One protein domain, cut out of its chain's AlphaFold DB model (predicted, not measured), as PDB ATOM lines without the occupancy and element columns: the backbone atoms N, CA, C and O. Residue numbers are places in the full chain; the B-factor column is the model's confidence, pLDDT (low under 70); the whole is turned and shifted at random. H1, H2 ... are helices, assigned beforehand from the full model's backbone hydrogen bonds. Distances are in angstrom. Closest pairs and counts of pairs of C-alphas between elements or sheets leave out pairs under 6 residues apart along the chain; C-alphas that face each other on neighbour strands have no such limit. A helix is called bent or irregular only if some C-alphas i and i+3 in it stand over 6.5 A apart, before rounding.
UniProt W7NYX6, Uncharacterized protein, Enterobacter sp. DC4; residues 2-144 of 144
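This is residues 2 to 144 of the 144 residues of an uncharacterized protein of Enterobacter sp. DC4 (UniProt W7NYX6). Residues 2 to 34 of one very long helix, H1, stick out as an arm from a small helical head, and after H1 the chain folds back through a long link into H2, which packs on residues 39 to 53 of H1 to make a helical hairpin. H5 packs at a steep angle on residues 87 to 94 of H2, and H3 and H4 pack on H5. The printed part has 143 residues with five named helices, H1 to H5 in order, and no named strand: the class is all helix. It is extended, with a radius of gyration of the C-alphas of 25.1 A and spans of 98 by 29 by 27 A; the arm makes the length.

H1, residues 2 to 56, touches H2, residues 74 to 95, with residues 39 to 53 alone; the closest C-alphas, of Ala 43 and Lys 92, are 4.9 A apart. This hairpin has a shallow tilt of 25 degrees, opposite ways. H3, residues 103 to 115, is close to H2 but not clearly touching, with the closest C-alphas, of Phe 90 and Leu 109, 6.9 A apart. H3 and H4, residues 117 to 123, meet only through their link. H5, residues 133 to 143, is the hub. It touches H2 (Glu 91 and Ile 135, closest C-alphas 6.6 A apart), H3 (Lys 114 and Ala 142, 4.8 A) and H4 (Ser 117 and Thr 143, 5.1 A), at steep tilts of 53, 57 and 63 degrees. H1 is apart from H3, H4 and H5. Every O i to N i+4 pair is within hydrogen-bond range in H4 and H5, against 49 of 51 in H1, 17 of 18 in H2 and 8 of 9 in H3.

H1 begins at C-alpha 2 (187.432, 232.179, 170.672) and is 80.2 A long; it is neither bent nor irregular, but only just: C-alphas 10 and 13 are 6.2 A apart. H2 is 32.5 A long, H3 18.6 A, H4 10.0 A and H5 15.2 A, ending at C-alpha 143 (238.035, 171.271, 183.801).

The C-alphas of Glu 2 and Arg 69, the two farthest apart, are 98.4 A apart. Residues 2 to 34 stand free; the body without them spans 48 by 29 by 20 A. The link from H1 to H2, 17 residues, is long. The printed part has no cut, and no printed residue is under 70 in pLDDT.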
ATOM      1  N   GLU A   2     186.039 232.020 171.144       71.31
ATOM      2  CA  GLU A   2     187.432 232.179 170.672       71.31
ATOM      3  C   GLU A   2     188.526 231.725 171.658       71.31
ATOM      4  O   GLU A   2     189.545 231.179 171.247       71.31
ATOM      5  N   THR A   3     188.322 231.912 172.965       74.19
ATOM      6  CA  THR A   3     189.277 231.492 174.008       74.19
ATOM      7  C   THR A   3     189.413 229.973 174.112       74.19
ATOM      8  O   THR A   3     190.521 229.470 174.274       74.19
ATOM      9  N   LEU A   4     188.306 229.242 173.955       71.75
ATOM     10  CA  LEU A   4     188.289 227.776 173.937       71.75
ATOM     11  C   LEU A   4     188.947 227.223 172.668       71.75
ATOM     12  O   LEU A   4     189.688 226.249 172.746       71.75
ATOM     13  N   VAL A   5     188.730 227.880 171.523       74.25
ATOM     14  CA  VAL A   5     189.382 227.517 170.257       74.25
ATOM     15  C   VAL A   5     190.899 227.677 170.377       74.25
ATOM     16  O   VAL A   5     191.620 226.730 170.091       74.25
ATOM     17  N   LYS A   6     191.395 228.807 170.903       74.81
ATOM     18  CA  LYS A   6     192.841 229.027 171.114       74.81
ATOM     19  C   LYS A   6     193.468 228.008 172.075       74.81
ATOM     20  O   LYS A   6     194.568 227.526 171.815       74.81
ATOM     21  N   LEU A   7     192.766 227.653 173.155       72.69
ATOM     22  CA  LEU A   7     193.201 226.615 174.097       72.69
ATOM     23  C   LEU A   7     193.296 225.240 173.426       72.69
ATOM     24  O   LEU A   7     194.305 224.561 173.589       72.69
ATOM     25  N   ALA A   8     192.300 224.857 172.625       72.06
ATOM     26  CA  ALA A   8     192.313 223.601 171.878       72.06
ATOM     27  C   ALA A   8     193.435 223.556 170.824       72.06
ATOM     28  O   ALA A   8     194.103 222.532 170.684       72.06
ATOM     29  N   THR A   9     193.697 224.672 170.132       76.50
ATOM     30  CA  THR A   9     194.772 224.777 169.131       76.50
ATOM     31  C   THR A   9     196.168 224.616 169.740       76.50
ATOM     32  O   THR A   9     197.047 224.066 169.085       76.50
ATOM     33  N   ILE A  10     196.381 225.048 170.988       78.69
ATOM     34  CA  ILE A  10     197.670 224.894 171.689       78.69
ATOM     35  C   ILE A  10     197.763 223.537 172.401       78.69
ATOM     36  O   ILE A  10     198.816 222.902 172.394       78.69
ATOM     37  N   ALA A  11     196.667 223.064 172.998       75.88
ATOM     38  CA  ALA A  11     196.641 221.801 173.727       75.88
ATOM     39  C   ALA A  11     196.757 220.582 172.799       75.88
ATOM     40  O   ALA A  11     197.393 219.598 173.169       75.88
ATOM     41  N   SER A  12     196.190 220.635 171.589       81.75
ATOM     42  CA  SER A  12     196.193 219.498 170.659       81.75
ATOM     43  C   SER A  12     197.610 219.045 170.254       81.75
ATOM     44  O   SER A  12     197.897 217.861 170.441       81.75
ATOM     45  N   PRO A  13     198.536 219.922 169.812       86.06
ATOM     46  CA  PRO A  13     199.915 219.526 169.518       86.06
ATOM     47  C   PRO A  13     200.670 218.969 170.729       86.06
ATOM     48  O   PRO A  13     201.462 218.042 170.580       86.06
ATOM     49  N   LEU A  14     200.413 219.497 171.932       86.81
ATOM     50  CA  LEU A  14     201.044 219.025 173.169       86.81
ATOM     51  C   LEU A  14     200.573 217.614 173.541       86.81
ATOM     52  O   LEU A  14     201.391 216.760 173.882       86.81
ATOM     53  N   VAL A  15     199.270 217.345 173.422       88.12
ATOM     54  CA  VAL A  15     198.705 216.004 173.628       88.12
ATOM     55  C   VAL A  15     199.250 215.034 172.581       88.12
ATOM     56  O   VAL A  15     199.705 213.950 172.942       88.12
ATOM     57  N   SER A  16     199.286 215.424 171.305       89.75
ATOM     58  CA  SER A  16     199.863 214.599 170.237       89.75
ATOM     59  C   SER A  16     201.347 214.298 170.464       89.75
ATOM     60  O   SER A  16     201.765 213.157 170.281       89.75
ATOM     61  N   ALA A  17     202.135 215.277 170.920       91.06
ATOM     62  CA  ALA A  17     203.536 215.068 171.285       91.06
ATOM     63  C   ALA A  17     203.678 214.089 172.465       91.06
ATOM     64  O   ALA A  17     204.513 213.187 172.415       91.06
ATOM     65  N   GLY A  18     202.827 214.210 173.490       93.44
ATOM     66  CA  GLY A  18     202.791 213.277 174.618       93.44
ATOM     67  C   GLY A  18     202.466 211.842 174.191       93.44
ATOM     68  O   GLY A  18     203.171 210.909 174.576       93.44
ATOM     69  N   VAL A  19     201.454 211.665 173.335       94.81
ATOM     70  CA  VAL A  19     201.087 210.354 172.772       94.81
ATOM     71  C   VAL A  19     202.224 209.775 171.929       94.81
ATOM     72  O   VAL A  19     202.511 208.587 172.043       94.81
ATOM     73  N   ALA A  20     202.910 210.594 171.128       94.06
ATOM     74  CA  ALA A  20     204.045 210.141 170.325       94.06
ATOM     75  C   ALA A  20     205.211 209.640 171.195       94.06
ATOM     76  O   ALA A  20     205.760 208.570 170.933       94.06
ATOM     77  N   ILE A  21     205.560 210.367 172.263       95.31
ATOM     78  CA  ILE A  21     206.595 209.937 173.216       95.31
ATOM     79  C   ILE A  21     206.186 208.621 173.882       95.31
ATOM     80  O   ILE A  21     206.986 207.688 173.940       95.31
ATOM     81  N   TRP A  22     204.936 208.520 174.340       95.69
ATOM     82  CA  TRP A  22     204.422 207.297 174.952       95.69
ATOM     83  C   TRP A  22     204.460 206.108 173.982       95.69
ATOM     84  O   TRP A  22     204.955 205.044 174.344       95.69
ATOM     85  N   ALA A  23     204.042 206.303 172.730       94.62
ATOM     86  CA  ALA A  23     204.098 205.274 171.697       94.62
ATOM     87  C   ALA A  23     205.535 204.783 171.443       94.62
ATOM     88  O   ALA A  23     205.752 203.581 171.302       94.62
ATOM     89  N   ILE A  24     206.531 205.680 171.453       94.94
ATOM     90  CA  ILE A  24     207.950 205.306 171.335       94.94
ATOM     91  C   ILE A  24     208.403 204.463 172.534       94.94
ATOM     92  O   ILE A  24     209.134 203.489 172.352       94.94
ATOM     93  N   LEU A  25     207.992 204.819 173.755       94.81
ATOM     94  CA  LEU A  25     208.336 204.056 174.960       94.81
ATOM     95  C   LEU A  25     207.721 202.653 174.933       94.81
ATOM     96  O   LEU A  25     208.428 201.677 175.180       94.81
ATOM     97  N   VAL A  26     206.443 202.546 174.560       94.75
ATOM     98  CA  VAL A  26     205.754 201.257 174.396       94.75
ATOM     99  C   VAL A  26     206.438 200.421 173.319       94.75
ATOM    100  O   VAL A  26     206.801 199.279 173.581       94.75
ATOM    101  N   ALA A  27     206.712 200.999 172.145       93.12
ATOM    102  CA  ALA A  27     207.397 200.297 171.062       93.12
ATOM    103  C   ALA A  27     208.775 199.770 171.496       93.12
ATOM    104  O   ALA A  27     209.128 198.635 171.178       93.12
ATOM    105  N   LYS A  28     209.542 200.554 172.267       94.25
ATOM    106  CA  LYS A  28     210.821 200.102 172.838       94.25
ATOM    107  C   LYS A  28     210.643 198.915 173.790       94.25
ATOM    108  O   LYS A  28     211.414 197.965 173.676       94.25
ATOM    109  N   SER A  29     209.642 198.950 174.677       91.88
ATOM    110  CA  SER A  29     209.341 197.831 175.589       91.88
ATOM    111  C   SER A  29     208.983 196.570 174.810       91.88
ATOM    112  O   SER A  29     209.622 195.536 174.983       91.88
ATOM    113  N   THR A  30     208.052 196.684 173.859       91.38
ATOM    114  CA  THR A  30     207.602 195.564 173.026       91.38
ATOM    115  C   THR A  30     208.744 194.953 172.218       91.38
ATOM    116  O   THR A  30     208.849 193.735 172.126       91.38
ATOM    117  N   ILE A  31     209.644 195.765 171.649       93.25
ATOM    118  CA  ILE A  31     210.818 195.247 170.928       93.25
ATOM    119  C   ILE A  31     211.750 194.480 171.872       93.25
ATOM    120  O   ILE A  31     212.300 193.456 171.470       93.25
ATOM    121  N   ASN A  32     211.950 194.963 173.100       91.12
ATOM    122  CA  ASN A  32     212.811 194.288 174.066       91.12
ATOM    123  C   ASN A  32     212.215 192.948 174.518       91.12
ATOM    124  O   ASN A  32     212.890 191.926 174.462       91.12
ATOM    125  N   GLU A  33     210.929 192.935 174.870       91.62
ATOM    126  CA  GLU A  33     210.196 191.716 175.227       91.62
ATOM    127  C   GLU A  33     210.206 190.699 174.079       91.62
ATOM    128  O   GLU A  33     210.525 189.529 174.289       91.62
ATOM    129  N   ASN A  34     209.960 191.144 172.842       91.94
ATOM    130  CA  ASN A  34     209.997 190.274 171.666       91.94
ATOM    131  C   ASN A  34     211.387 189.677 171.419       91.94
ATOM    132  O   ASN A  34     211.490 188.519 171.015       91.94
ATOM    133  N   LYS A  35     212.462 190.438 171.665       92.62
ATOM    134  CA  LYS A  35     213.834 189.918 171.575       92.62
ATOM    135  C   LYS A  35     214.082 188.821 172.606       92.62
ATOM    136  O   LYS A  35     214.645 187.790 172.248       92.62
ATOM    137  N   GLU A  36     213.646 189.013 173.847       93.00
ATOM    138  CA  GLU A  36     213.815 188.003 174.898       93.00
ATOM    139  C   GLU A  36     212.963 186.753 174.649       93.00
ATOM    140  O   GLU A  36     213.462 185.634 174.788       93.00
ATOM    141  N   ILE A  37     211.723 186.908 174.174       93.12
ATOM    142  CA  ILE A  37     210.890 185.777 173.739       93.12
ATOM    143  C   ILE A  37     211.590 185.005 172.614       93.12
ATOM    144  O   ILE A  37     211.699 183.781 172.687       93.12
ATOM    145  N   ALA A  38     212.121 185.705 171.605       94.06
ATOM    146  CA  ALA A  38     212.824 185.073 170.493       94.06
ATOM    147  C   ALA A  38     214.060 184.290 170.962       94.06
ATOM    148  O   ALA A  38     214.243 183.142 170.557       94.06
ATOM    149  N   LYS A  39     214.880 184.867 171.852       94.88
ATOM    150  CA  LYS A  39     216.027 184.165 172.448       94.88
ATOM    151  C   LYS A  39     215.593 182.901 173.179       94.88
ATOM    152  O   LYS A  39     216.187 181.849 172.960       94.88
ATOM    153  N   LYS A  40     214.538 182.979 173.997       94.62
ATOM    154  CA  LYS A  40     214.008 181.821 174.728       94.62
ATOM    155  C   LYS A  40     213.551 180.715 173.778       94.62
ATOM    156  O   LYS A  40     213.953 179.570 173.944       94.62
ATOM    157  N   THR A  41     212.792 181.053 172.735       96.62
ATOM    158  CA  THR A  41     212.359 180.081 171.720       96.62
ATOM    159  C   THR A  41     213.539 179.444 170.984       96.62
ATOM    160  O   THR A  41     213.525 178.238 170.729       96.62
ATOM    161  N   ILE A  42     214.577 180.223 170.662       96.94
ATOM    162  CA  ILE A  42     215.802 179.707 170.035       96.94
ATOM    163  C   ILE A  42     216.535 178.757 170.987       96.94
ATOM    164  O   ILE A  42     216.941 177.678 170.558       96.94
ATOM    165  N   ALA A  43     216.677 179.124 172.261       96.50
ATOM    166  CA  ALA A  43     217.319 178.296 173.278       96.50
ATOM    167  C   ALA A  43     216.570 176.972 173.488       96.50
ATOM    168  O   ALA A  43     217.195 175.915 173.434       96.50
ATOM    169  N   ASP A  44     215.243 177.013 173.634       95.75
ATOM    170  CA  ASP A  44     214.406 175.818 173.782       95.75
ATOM    171  C   ASP A  44     214.540 174.901 172.559       95.75
ATOM    172  O   ASP A  44     214.763 173.698 172.695       95.75
ATOM    173  N   THR A  45     214.487 175.469 171.351       97.81
ATOM    174  CA  THR A  45     214.642 174.710 170.099       97.81
ATOM    175  C   THR A  45     216.032 174.081 169.988       97.81
ATOM    176  O   THR A  45     216.160 172.907 169.637       97.81
ATOM    177  N   ALA A  46     217.084 174.840 170.308       97.44
ATOM    178  CA  ALA A  46     218.456 174.347 170.300       97.44
ATOM    179  C   ALA A  46     218.660 173.230 171.333       97.44
ATOM    180  O   ALA A  46     219.330 172.241 171.033       97.44
ATOM    181  N   TYR A  47     218.046 173.358 172.513       96.62
ATOM    182  CA  TYR A  47     218.126 172.357 173.571       96.62
ATOM    183  C   TYR A  47     217.388 171.075 173.203       96.62
ATOM    184  O   TYR A  47     217.956 169.997 173.350       96.62
ATOM    185  N   GLN A  48     216.185 171.165 172.628       97.56
ATOM    186  CA  GLN A  48     215.481 169.991 172.102       97.56
ATOM    187  C   GLN A  48     216.305 169.268 171.027       97.56
ATOM    188  O   GLN A  48     216.454 168.049 171.078       97.56
ATOM    189  N   ALA A  49     216.913 170.011 170.096       97.38
ATOM    190  CA  ALA A  49     217.778 169.427 169.072       97.38
ATOM    191  C   ALA A  49     219.031 168.757 169.665       97.38
ATOM    192  O   ALA A  49     219.442 167.693 169.202       97.38
ATOM    193  N   TYR A  50     219.635 169.349 170.699       97.06
ATOM    194  CA  TYR A  50     220.754 168.741 171.420       97.06
ATOM    195  C   TYR A  50     220.335 167.470 172.171       97.06
ATOM    196  O   TYR A  50     221.028 166.459 172.076       97.06
ATOM    197  N   LEU A  51     219.196 167.480 172.871       96.69
ATOM    198  CA  LEU A  51     218.679 166.295 173.559       96.69
ATOM    199  C   LEU A  51     218.413 165.150 172.577       96.69
ATOM    200  O   LEU A  51     218.796 164.016 172.856       96.69
ATOM    201  N   GLN A  52     217.838 165.448 171.410       97.69
ATOM    202  CA  GLN A  52     217.653 164.465 170.345       97.69
ATOM    203  C   GLN A  52     218.998 163.891 169.876       97.69
ATOM    204  O   GLN A  52     219.167 162.675 169.848       97.69
ATOM    205  N   LEU A  53     219.993 164.746 169.604       96.81
ATOM    206  CA  LEU A  53     221.341 164.302 169.227       96.81
ATOM    207  C   LEU A  53     221.979 163.408 170.306       96.81
ATOM    208  O   LEU A  53     222.635 162.417 169.980       96.81
ATOM    209  N   ALA A  54     221.783 163.742 171.585       96.50
ATOM    210  CA  ALA A  54     222.261 162.975 172.736       96.50
ATOM    211  C   ALA A  54     221.563 161.619 172.895       96.50
ATOM    212  O   ALA A  54     222.199 160.655 173.327       96.50
ATOM    213  N   MET A  55     220.282 161.535 172.537       96.31
ATOM    214  CA  MET A  55     219.529 160.281 172.496       96.31
ATOM    215  C   MET A  55     219.945 159.394 171.321       96.31
ATOM    216  O   MET A  55     220.023 158.180 171.483       96.31
ATOM    217  N   GLU A  56     220.237 159.984 170.161       97.19
ATOM    218  CA  GLU A  56     220.704 159.267 168.966       97.19
ATOM    219  C   GLU A  56     222.155 158.791 169.093       97.19
ATOM    220  O   GLU A  56     222.530 157.778 168.507       97.19
ATOM    221  N   ASN A  57     222.969 159.501 169.879       96.75
ATOM    222  CA  ASN A  57     224.389 159.211 170.078       96.75
ATOM    223  C   ASN A  57     224.730 159.062 171.571       96.75
ATOM    224  O   ASN A  57     225.565 159.808 172.100       96.75
ATOM    225  N   PRO A  58     224.114 158.102 172.288       95.44
ATOM    226  CA  PRO A  58     224.269 157.967 173.736       95.44
ATOM    227  C   PRO A  58     225.715 157.682 174.165       95.44
ATOM    228  O   PRO A  58     226.095 158.006 175.292       95.44
ATOM    229  N   GLN A  59     226.533 157.120 173.271       94.81
ATOM    230  CA  GLN A  59     227.955 156.866 173.489       94.81
ATOM    231  C   GLN A  59     228.786 158.144 173.672       94.81
ATOM    232  O   GLN A  59     229.856 158.085 174.267       94.81
ATOM    233  N   PHE A  60     228.304 159.294 173.189       96.94
ATOM    234  CA  PHE A  60     228.998 160.580 173.309       96.94
ATOM    235  C   PHE A  60     228.552 161.386 174.529       96.94
ATOM    236  O   PHE A  60     229.334 162.173 175.054       96.94
ATOM    237  N   SER A  61     227.339 161.153 175.037       93.75
ATOM    238  CA  SER A  61     226.690 161.962 176.080       93.75
ATOM    239  C   SER A  61     227.411 162.009 177.434       93.75
ATOM    240  O   SER A  61     227.097 162.859 178.265       93.75
ATOM    241  N   LYS A  62     228.360 161.097 177.684       92.12
ATOM    242  CA  LYS A  62     229.193 161.064 178.904       92.12
ATOM    243  C   LYS A  62     230.675 161.343 178.637       92.12
ATOM    244  O   LYS A  62     231.507 161.059 179.495       92.12
ATOM    245  N   GLY A  63     230.984 161.904 177.473       94.56
ATOM    246  CA  GLY A  63     232.348 162.118 177.017       94.56
ATOM    247  C   GLY A  63     232.895 160.944 176.216       94.56
ATOM    248  O   GLY A  63     232.469 159.801 176.367       94.56
ATOM    249  N   TYR A  64     233.853 161.249 175.346       95.62
ATOM    250  CA  TYR A  64     234.551 160.279 174.514       95.62
ATOM    251  C   TYR A  64     236.023 160.681 174.379       95.62
ATOM    252  O   TYR A  64     236.349 161.849 174.142       95.62
ATOM    253  N   SER A  65     236.911 159.701 174.522       91.44
ATOM    254  CA  SER A  65     238.357 159.879 174.402       91.44
ATOM    255  C   SER A  65     238.843 159.170 173.148       91.44
ATOM    256  O   SER A  65     238.493 158.014 172.932       91.44
ATOM    257  N   ALA A  66     239.649 159.863 172.343       88.50
ATOM    258  CA  ALA A  66     240.207 159.298 171.116       88.50
ATOM    259  C   ALA A  66     241.055 158.049 171.409       88.50
ATOM    260  O   ALA A  66     241.859 158.068 172.348       88.50
ATOM    261  N   ASP A  67     240.941 157.010 170.579       87.31
ATOM    262  CA  ASP A  67     241.837 155.851 170.640       87.31
ATOM    263  C   ASP A  67     243.250 156.245 170.184       87.31
ATOM    264  O   ASP A  67     243.520 156.416 168.997       87.31
ATOM    265  N   CYS A  68     244.178 156.363 171.136       81.75
ATOM    266  CA  CYS A  68     245.569 156.744 170.874       81.75
ATOM    267  C   CYS A  68     246.366 155.707 170.064       81.75
ATOM    268  O   CYS A  68     247.487 155.995 169.650       81.75
ATOM    269  N   ARG A  69     245.814 154.507 169.844       87.38
ATOM    270  CA  ARG A  69     246.429 153.458 169.017       87.38
ATOM    271  C   ARG A  69     246.115 153.627 167.532       87.38
ATOM    272  O   ARG A  69     246.734 152.953 166.713       87.38
ATOM    273  N   GLN A  70     245.150 154.478 167.189       85.38
ATOM    274  CA  GLN A  70     244.770 154.763 165.810       85.38
ATOM    275  C   GLN A  70     245.293 156.143 165.411       85.38
ATOM    276  O   GLN A  70     245.131 157.114 166.144       85.38
ATOM    277  N   GLU A  71     245.900 156.244 164.226       81.88
ATOM    278  CA  GLU A  71     246.328 157.535 163.663       81.88
ATOM    279  C   GLU A  71     245.126 158.464 163.423       81.88
ATOM    280  O   GLU A  71     245.221 159.683 163.569       81.88
ATOM    281  N   ARG A  72     243.966 157.872 163.118       88.25
ATOM    282  CA  ARG A  72     242.685 158.557 162.998       88.25
ATOM    283  C   ARG A  72     241.595 157.744 163.673       88.25
ATOM    284  O   ARG A  72     241.443 156.565 163.372       88.25
ATOM    285  N   ASP A  73     240.804 158.405 164.507       92.69
ATOM    286  CA  ASP A  73     239.634 157.836 165.167       92.69
ATOM    287  C   ASP A  73     238.356 158.483 164.593       92.69
ATOM    288  O   ASP A  73     238.000 159.601 164.982       92.69
ATOM    289  N   PRO A  74     237.646 157.816 163.660       92.62
ATOM    290  CA  PRO A  74     236.424 158.352 163.063       92.62
ATOM    291  C   PRO A  74     235.295 158.616 164.072       92.62
ATOM    292  O   PRO A  74     234.421 159.439 163.804       92.62
ATOM    293  N   MET A  75     235.285 157.929 165.219       94.31
ATOM    294  CA  MET A  75     234.309 158.192 166.281       94.31
ATOM    295  C   MET A  75     234.654 159.473 167.027       94.31
ATOM    296  O   MET A  75     233.756 160.253 167.340       94.31
ATOM    297  N   TYR A  76     235.945 159.740 167.240       95.25
ATOM    298  CA  TYR A  76     236.378 161.026 167.774       95.25
ATOM    299  C   TYR A  76     236.022 162.182 166.829       95.25
ATOM    300  O   TYR A  76     235.541 163.213 167.297       95.25
ATOM    301  N   ASP A  77     236.171 162.000 165.511       93.44
ATOM    302  CA  ASP A  77     235.766 163.000 164.509       93.44
ATOM    303  C   ASP A  77     234.265 163.349 164.641       93.44
ATOM    304  O   ASP A  77     233.893 164.523 164.607       93.44
ATOM    305  N   GLN A  78     233.389 162.360 164.859       96.06
ATOM    306  CA  GLN A  78     231.954 162.591 165.102       96.06
ATOM    307  C   GLN A  78     231.685 163.245 166.463       96.06
ATOM    308  O   GLN A  78     230.857 164.150 166.578       96.06
ATOM    309  N   TYR A  79     232.409 162.815 167.493       97.31
ATOM    310  CA  TYR A  79     232.294 163.357 168.838       97.31
ATOM    311  C   TYR A  79     232.671 164.846 168.915       97.31
ATOM    312  O   TYR A  79     232.035 165.605 169.644       97.31
ATOM    313  N   VAL A  80     233.645 165.305 168.126       95.88
ATOM    314  CA  VAL A  80     233.981 166.737 168.024       95.88
ATOM    315  C   VAL A  80     232.754 167.550 167.592       95.88
ATOM    316  O   VAL A  80     232.443 168.577 168.198       95.88
ATOM    317  N   TRP A  81     232.000 167.066 166.600       96.25
ATOM    318  CA  TRP A  81     230.767 167.719 166.149       96.25
ATOM    319  C   TRP A  81     229.631 167.623 167.165       96.25
ATOM    320  O   TRP A  81     228.840 168.563 167.291       96.25
ATOM    321  N   TYR A  82     229.572 166.528 167.924       97.81
ATOM    322  CA  TYR A  82     228.657 166.401 169.053       97.81
ATOM    323  C   TYR A  82     228.899 167.506 170.090       97.81
ATOM    324  O   TYR A  82     227.973 168.238 170.446       97.81
ATOM    325  N   VAL A  83     230.153 167.679 170.521       97.62
ATOM    326  CA  VAL A  83     230.530 168.715 171.494       97.62
ATOM    327  C   VAL A  83     230.279 170.111 170.928       97.62
ATOM    328  O   VAL A  83     229.736 170.958 171.633       97.62
ATOM    329  N   ALA A  84     230.577 170.351 169.648       96.38
ATOM    330  CA  ALA A  84     230.285 171.632 169.002       96.38
ATOM    331  C   ALA A  84     228.780 171.967 169.028       96.38
ATOM    332  O   ALA A  84     228.401 173.098 169.342       96.38
ATOM    333  N   ARG A  85     227.901 170.987 168.760       97.38
ATOM    334  CA  ARG A  85     226.443 171.182 168.862       97.38
ATOM    335  C   ARG A  85     226.006 171.466 170.298       97.38
ATOM    336  O   ARG A  85     225.148 172.326 170.496       97.38
ATOM    337  N   MET A  86     226.579 170.758 171.271       97.75
ATOM    338  CA  MET A  86     226.310 170.987 172.691       97.75
ATOM    339  C   MET A  86     226.691 172.415 173.097       97.75
ATOM    340  O   MET A  86     225.858 173.127 173.650       97.75
ATOM    341  N   ILE A  87     227.912 172.859 172.778       97.69
ATOM    342  CA  ILE A  87     228.379 174.207 173.127       97.69
ATOM    343  C   ILE A  87     227.510 175.275 172.470       97.69
ATOM    344  O   ILE A  87     227.031 176.163 173.169       97.69
ATOM    345  N   PHE A  88     227.211 175.145 171.174       96.69
ATOM    346  CA  PHE A  88     226.312 176.077 170.492       96.69
ATOM    347  C   PHE A  88     224.956 176.191 171.204       96.69
ATOM    348  O   PHE A  88     224.440 177.287 171.401       96.69
ATOM    349  N   CYS A  89     224.373 175.062 171.617       97.75
ATOM    350  CA  CYS A  89     223.137 175.068 172.389       97.75
ATOM    351  C   CYS A  89     223.302 175.795 173.734       97.75
ATOM    352  O   CYS A  89     222.444 176.602 174.100       97.75
ATOM    353  N   PHE A  90     224.397 175.545 174.448       97.25
ATOM    354  CA  PHE A  90     224.653 176.134 175.762       97.25
ATOM    355  C   PHE A  90     224.826 177.651 175.673       97.25
ATOM    356  O   PHE A  90     224.266 178.371 176.495       97.25
ATOM    357  N   GLU A  91     225.493 178.154 174.633       96.75
ATOM    358  CA  GLU A  91     225.585 179.593 174.370       96.75
ATOM    359  C   GLU A  91     224.201 180.229 174.188       96.75
ATOM    360  O   GLU A  91     223.930 181.284 174.762       96.75
ATOM    361  N   LYS A  92     223.279 179.568 173.471       97.12
ATOM    362  CA  LYS A  92     221.907 180.079 173.307       97.12
ATOM    363  C   LYS A  92     221.125 180.099 174.614       97.12
ATOM    364  O   LYS A  92     220.381 181.044 174.845       97.12
ATOM    365  N   ILE A  93     221.317 179.107 175.481       96.50
ATOM    366  CA  ILE A  93     220.713 179.091 176.822       96.50
ATOM    367  C   ILE A  93     221.254 180.241 177.676       96.50
ATOM    368  O   ILE A  93     220.481 180.884 178.383       96.50
ATOM    369  N   ILE A  94     222.558 180.514 177.594       95.44
ATOM    370  CA  ILE A  94     223.224 181.587 178.341       95.44
ATOM    371  C   ILE A  94     222.773 182.982 177.875       95.44
ATOM    372  O   ILE A  94     222.643 183.887 178.695       95.44
ATOM    373  N   GLU A  95     222.527 183.168 176.576       94.25
ATOM    374  CA  GLU A  95     222.095 184.453 175.998       94.25
ATOM    375  C   GLU A  95     220.704 184.923 176.472       94.25
ATOM    376  O   GLU A  95     220.382 186.112 176.335       94.25
ATOM    377  N   VAL A  96     219.878 184.016 177.007       93.69
ATOM    378  CA  VAL A  96     218.546 184.319 177.553       93.69
ATOM    379  C   VAL A  96     218.686 185.011 178.904       93.69
ATOM    380  O   VAL A  96     219.312 184.484 179.830       93.69
ATOM    381  N   GLU A  97     218.068 186.186 179.048       87.31
ATOM    382  CA  GLU A  97     218.169 186.933 180.294       87.31
ATOM    383  C   GLU A  97     217.626 186.124 181.483       87.31
ATOM    384  O   GLU A  97     216.509 185.614 181.474       87.31
ATOM    385  N   GLY A  98     218.420 186.047 182.552       86.06
ATOM    386  CA  GLY A  98     218.003 185.426 183.807       86.06
ATOM    387  C   GLY A  98     218.357 183.951 183.943       86.06
ATOM    388  O   GLY A  98     218.408 183.480 185.075       86.06
ATOM    389  N   ASN A  99     218.705 183.255 182.859       87.81
ATOM    390  CA  ASN A  99     219.001 181.821 182.925       87.81
ATOM    391  C   ASN A  99     220.216 181.488 183.800       87.81
ATOM    392  O   ASN A  99     220.219 180.450 184.443       87.81
ATOM    393  N   LEU A 100     221.220 182.364 183.880       85.25
ATOM    394  CA  LEU A 100     222.351 182.185 184.801       85.25
ATOM    395  C   LEU A 100     222.150 182.859 186.172       85.25
ATOM    396  O   LEU A 100     223.043 182.792 187.015       85.25
ATOM    397  N   LYS A 101     221.018 183.547 186.402       82.62
ATOM    398  CA  LYS A 101     220.724 184.190 187.700       82.62
ATOM    399  C   LYS A 101     220.298 183.154 188.744       82.62
ATOM    400  O   LYS A 101     220.561 183.355 189.927       82.62
ATOM    401  N   ASP A 102     219.654 182.065 188.319       78.94
ATOM    402  CA  ASP A 102     219.411 180.896 189.161       78.94
ATOM    403  C   ASP A 102     220.489 179.819 188.949       78.94
ATOM    404  O   ASP A 102     221.191 179.785 187.938       78.94
ATOM    405  N   SER A 103     220.667 178.934 189.933       80.19
ATOM    406  CA  SER A 103     221.671 177.870 189.844       80.19
ATOM    407  C   SER A 103     221.229 176.691 188.967       80.19
ATOM    408  O   SER A 103     222.004 175.755 188.802       80.19
ATOM    409  N   SER A 104     219.996 176.663 188.447       88.56
ATOM    410  CA  SER A 104     219.444 175.483 187.767       88.56
ATOM    411  C   SER A 104     220.173 175.211 186.455       88.56
ATOM    412  O   SER A 104     220.718 174.118 186.248       88.56
ATOM    413  N   TRP A 105     220.249 176.228 185.593       93.44
ATOM    414  CA  TRP A 105     220.971 176.107 184.330       93.44
ATOM    415  C   TRP A 105     222.467 176.017 184.555       93.44
ATOM    416  O   TRP A 105     223.079 175.110 184.009       93.44
ATOM    417  N   THR A 106     223.044 176.858 185.412       92.69
ATOM    418  CA  THR A 106     224.479 176.801 185.732       92.69
ATOM    419  C   THR A 106     224.906 175.387 186.135       92.69
ATOM    420  O   THR A 106     225.795 174.814 185.509       92.69
ATOM    421  N   ASN A 107     224.195 174.754 187.075       93.00
ATOM    422  CA  ASN A 107     224.485 173.382 187.505       93.00
ATOM    423  C   ASN A 107     224.319 172.360 186.372       93.00
ATOM    424  O   ASN A 107     225.091 171.404 186.271       93.00
ATOM    425  N   THR A 108     223.298 172.537 185.530       93.94
ATOM    426  CA  THR A 108     223.031 171.648 184.393       93.94
ATOM    427  C   THR A 108     224.160 171.732 183.370       93.94
ATOM    428  O   THR A 108     224.748 170.709 183.019       93.94
ATOM    429  N   LEU A 109     224.511 172.944 182.936       95.69
ATOM    430  CA  LEU A 109     225.568 173.182 181.958       95.69
ATOM    431  C   LEU A 109     226.913 172.686 182.494       95.69
ATOM    432  O   LEU A 109     227.566 171.891 181.825       95.69
ATOM    433  N   GLU A 110     227.286 173.042 183.727       95.06
ATOM    434  CA  GLU A 110     228.524 172.555 184.350       95.06
ATOM    435  C   GLU A 110     228.597 171.030 184.404       95.06
ATOM    436  O   GLU A 110     229.643 170.447 184.115       95.06
ATOM    437  N   LYS A 111     227.497 170.355 184.758       94.19
ATOM    438  CA  LYS A 111     227.459 168.891 184.820       94.19
ATOM    439  C   LYS A 111     227.741 168.263 183.459       94.19
ATOM    440  O   LYS A 111     228.516 167.313 183.386       94.19
ATOM    441  N   HIS A 112     227.130 168.787 182.401       95.56
ATOM    442  CA  HIS A 112     227.378 168.299 181.048       95.56
ATOM    443  C   HIS A 112     228.799 168.632 180.587       95.56
ATOM    444  O   HIS A 112     229.496 167.747 180.106       95.56
ATOM    445  N   LEU A 113     229.284 169.853 180.824       97.19
ATOM    446  CA  LEU A 113     230.657 170.245 180.492       97.19
ATOM    447  C   LEU A 113     231.700 169.342 181.171       97.19
ATOM    448  O   LEU A 113     232.676 168.956 180.532       97.19
ATOM    449  N   LYS A 114     231.474 168.929 182.427       96.62
ATOM    450  CA  LYS A 114     232.375 168.022 183.164       96.62
ATOM    451  C   LYS A 114     232.568 166.675 182.468       96.62
ATOM    452  O   LYS A 114     233.691 166.167 182.452       96.62
ATOM    453  N   PHE A 115     231.525 166.126 181.839       96.38
ATOM    454  CA  PHE A 115     231.644 164.892 181.051       96.38
ATOM    455  C   PHE A 115     232.624 165.032 179.882       96.38
ATOM    456  O   PHE A 115     233.262 164.061 179.488       96.38
ATOM    457  N   HIS A 116     232.789 166.246 179.356       96.94
ATOM    458  CA  HIS A 116     233.614 166.534 178.186       96.94
ATOM    459  C   HIS A 116     234.952 167.210 178.539       96.94
ATOM    460  O   HIS A 116     235.659 167.679 177.648       96.94
ATOM    461  N   SER A 117     235.338 167.233 179.820       95.62
ATOM    462  CA  SER A 117     236.543 167.922 180.315       95.62
ATOM    463  C   SER A 117     237.835 167.505 179.601       95.62
ATOM    464  O   SER A 117     238.631 168.363 179.225       95.62
ATOM    465  N   GLU A 118     238.025 166.214 179.331       94.00
ATOM    466  CA  GLU A 118     239.204 165.710 178.612       94.00
ATOM    467  C   GLU A 118     239.281 166.225 177.168       94.00
ATOM    468  O   GLU A 118     240.364 166.527 176.664       94.00
ATOM    469  N   HIS A 119     238.132 166.403 176.507       95.25
ATOM    470  CA  HIS A 119     238.092 167.028 175.187       95.25
ATOM    471  C   HIS A 119     238.530 168.490 175.265       95.25
ATOM    472  O   HIS A 119     239.400 168.887 174.496       95.25
ATOM    473  N   PHE A 120     237.991 169.258 176.217       96.12
ATOM    474  CA  PHE A 120     238.335 170.670 176.394       96.12
ATOM    475  C   PHE A 120     239.812 170.887 176.731       96.12
ATOM    476  O   PHE A 120     240.434 171.790 176.173       96.12
ATOM    477  N   LYS A 121     240.403 170.030 177.574       93.56
ATOM    478  CA  LYS A 121     241.846 170.055 177.867       93.56
ATOM    479  C   LYS A 121     242.683 169.749 176.625       93.56
ATOM    480  O   LYS A 121     243.683 170.419 176.378       93.56
ATOM    481  N   LYS A 122     242.279 168.755 175.824       91.75
ATOM    482  CA  LYS A 122     242.981 168.387 174.583       91.75
ATOM    483  C   LYS A 122     242.944 169.512 173.548       91.75
ATOM    484  O   LYS A 122     243.947 169.744 172.881       91.75
ATOM    485  N   THR A 123     241.805 170.181 173.399       92.50
ATOM    486  CA  THR A 123     241.611 171.252 172.409       92.50
ATOM    487  C   THR A 123     242.020 172.633 172.908       92.50
ATOM    488  O   THR A 123     242.076 173.547 172.094       92.50
ATOM    489  N   LYS A 124     242.329 172.787 174.205       94.12
ATOM    490  CA  LYS A 124     242.736 174.060 174.827       94.12
ATOM    491  C   LYS A 124     241.736 175.190 174.567       94.12
ATOM    492  O   LYS A 124     242.099 176.326 174.282       94.12
ATOM    493  N   VAL A 125     240.443 174.863 174.628       94.19
ATOM    494  CA  VAL A 125     239.358 175.784 174.234       94.19
ATOM    495  C   VAL A 125     239.342 177.095 175.023       94.19
ATOM    496  O   VAL A 125     238.870 178.102 174.499       94.19
ATOM    497  N   VAL A 126     239.839 177.083 176.266       93.06
ATOM    498  CA  VAL A 126     239.905 178.268 177.132       93.06
ATOM    499  C   VAL A 126     241.066 179.166 176.716       93.06
ATOM    500  O   VAL A 126     240.893 180.376 176.609       93.06
ATOM    501  N   GLU A 127     242.234 178.584 176.451       94.06
ATOM    502  CA  GLU A 127     243.435 179.304 176.029       94.06
ATOM    503  C   GLU A 127     243.299 179.877 174.615       94.06
ATOM    504  O   GLU A 127     243.753 180.988 174.357       94.06
ATOM    505  N   GLU A 128     242.645 179.137 173.721       93.56
ATOM    506  CA  GLU A 128     242.401 179.526 172.327       93.56
ATOM    507  C   GLU A 128     241.171 180.446 172.167       93.56
ATOM    508  O   GLU A 128     240.904 180.933 171.071       93.56
ATOM    509  N   ILE A 129     240.414 180.698 173.247       92.81
ATOM    510  CA  ILE A 129     239.236 181.589 173.283       92.81
ATOM    511  C   ILE A 129     238.234 181.256 172.157       92.81
ATOM    512  O   ILE A 129     237.811 182.110 171.379       92.81
ATOM    513  N   LEU A 130     237.853 179.980 172.045       91.06
ATOM    514  CA  LEU A 130     237.041 179.504 170.912       91.06
ATOM    515  C   LEU A 130     235.548 179.864 171.004       91.06
ATOM    516  O   LEU A 130     234.836 179.753 170.007       91.06
ATOM    517  N   TYR A 131     235.073 180.278 172.181       95.12
ATOM    518  CA  TYR A 131     233.654 180.495 172.488       95.12
ATOM    519  C   TYR A 131     233.428 181.780 173.297       95.12
ATOM    520  O   TYR A 131     234.380 182.441 173.715       95.12
ATOM    521  N   ILE A 132     232.167 182.151 173.542       94.69
ATOM    522  CA  ILE A 132     231.851 183.359 174.324       94.69
ATOM    523  C   ILE A 132     232.368 183.269 175.774       94.69
ATOM    524  O   ILE A 132     232.385 182.200 176.381       94.69
ATOM    525  N   SER A 133     232.734 184.407 176.376       95.69
ATOM    526  CA  SER A 133     233.323 184.436 177.731       95.69
ATOM    527  C   SER A 133     232.534 183.636 178.782       95.69
ATOM    528  O   SER A 133     233.156 182.831 179.470       95.69
ATOM    529  N   PRO A 134     231.190 183.749 178.887       94.31
ATOM    530  CA  PRO A 134     230.449 183.010 179.908       94.31
ATOM    531  C   PRO A 134     230.594 181.485 179.819       94.31
ATOM    532  O   PRO A 134     230.684 180.820 180.846       94.31
ATOM    533  N   ILE A 135     230.620 180.910 178.609       95.56
ATOM    534  CA  ILE A 135     230.776 179.458 178.469       95.56
ATOM    535  C   ILE A 135     232.224 179.038 178.729       95.56
ATOM    536  O   ILE A 135     232.441 177.976 179.308       95.56
ATOM    537  N   LEU A 136     233.211 179.874 178.384       96.56
ATOM    538  CA  LEU A 136     234.615 179.622 178.722       96.56
ATOM    539  C   LEU A 136     234.839 179.593 180.239       96.56
ATOM    540  O   LEU A 136     235.556 178.720 180.726       96.56
ATOM    541  N   ASP A 137     234.185 180.484 180.987       95.00
ATOM    542  CA  ASP A 137     234.240 180.492 182.454       95.00
ATOM    543  C   ASP A 137     233.657 179.196 183.043       95.00
ATOM    544  O   ASP A 137     234.275 178.566 183.905       95.00
ATOM    545  N   LEU A 138     232.512 178.735 182.523       95.00
ATOM    546  CA  LEU A 138     231.911 177.460 182.931       95.00
ATOM    547  C   LEU A 138     232.786 176.256 182.555       95.00
ATOM    548  O   LEU A 138     232.924 175.327 183.351       95.00
ATOM    549  N   ILE A 139     233.403 176.263 181.367       96.19
ATOM    550  CA  ILE A 139     234.340 175.215 180.943       96.19
ATOM    551  C   ILE A 139     235.529 175.170 181.897       96.19
ATOM    552  O   ILE A 139     235.877 174.091 182.371       96.19
ATOM    553  N   LYS A 140     236.107 176.324 182.240       95.25
ATOM    554  CA  LYS A 140     237.223 176.415 183.183       95.25
ATOM    555  C   LYS A 140     236.858 175.808 184.539       95.25
ATOM    556  O   LYS A 140     237.622 175.009 185.069       95.25
ATOM    557  N   CYS A 141     235.671 176.114 185.067       91.12
ATOM    558  CA  CYS A 141     235.153 175.492 186.292       91.12
ATOM    559  C   CYS A 141     234.945 173.973 186.159       91.12
ATOM    560  O   CYS A 141     235.117 173.243 187.133       91.12
ATOM    561  N   ALA A 142     234.573 173.487 184.975       89.12
ATOM    562  CA  ALA A 142     234.351 172.070 184.703       89.12
ATOM    563  C   ALA A 142     235.643 171.263 184.476       89.12
ATOM    564  O   ALA A 142     235.620 170.040 184.621       89.12
ATOM    565  N   THR A 143     236.742 171.915 184.090       87.25
ATOM    566  CA  THR A 143     238.035 171.271 183.801       87.25
ATOM    567  C   THR A 143     239.040 171.319 184.950       87.25
ATOM    568  O   THR A 143     240.059 170.626 184.858       87.25
ATOM    569  N   ASN A 144     238.771 172.135 185.975       75.88
ATOM    570  CA  ASN A 144     239.578 172.256 187.194       75.88
ATOM    571  C   ASN A 144     239.399 171.071 188.151       75.88
ATOM    572  O   ASN A 144     238.283 170.506 188.211       75.88
TER     573      ASN A 144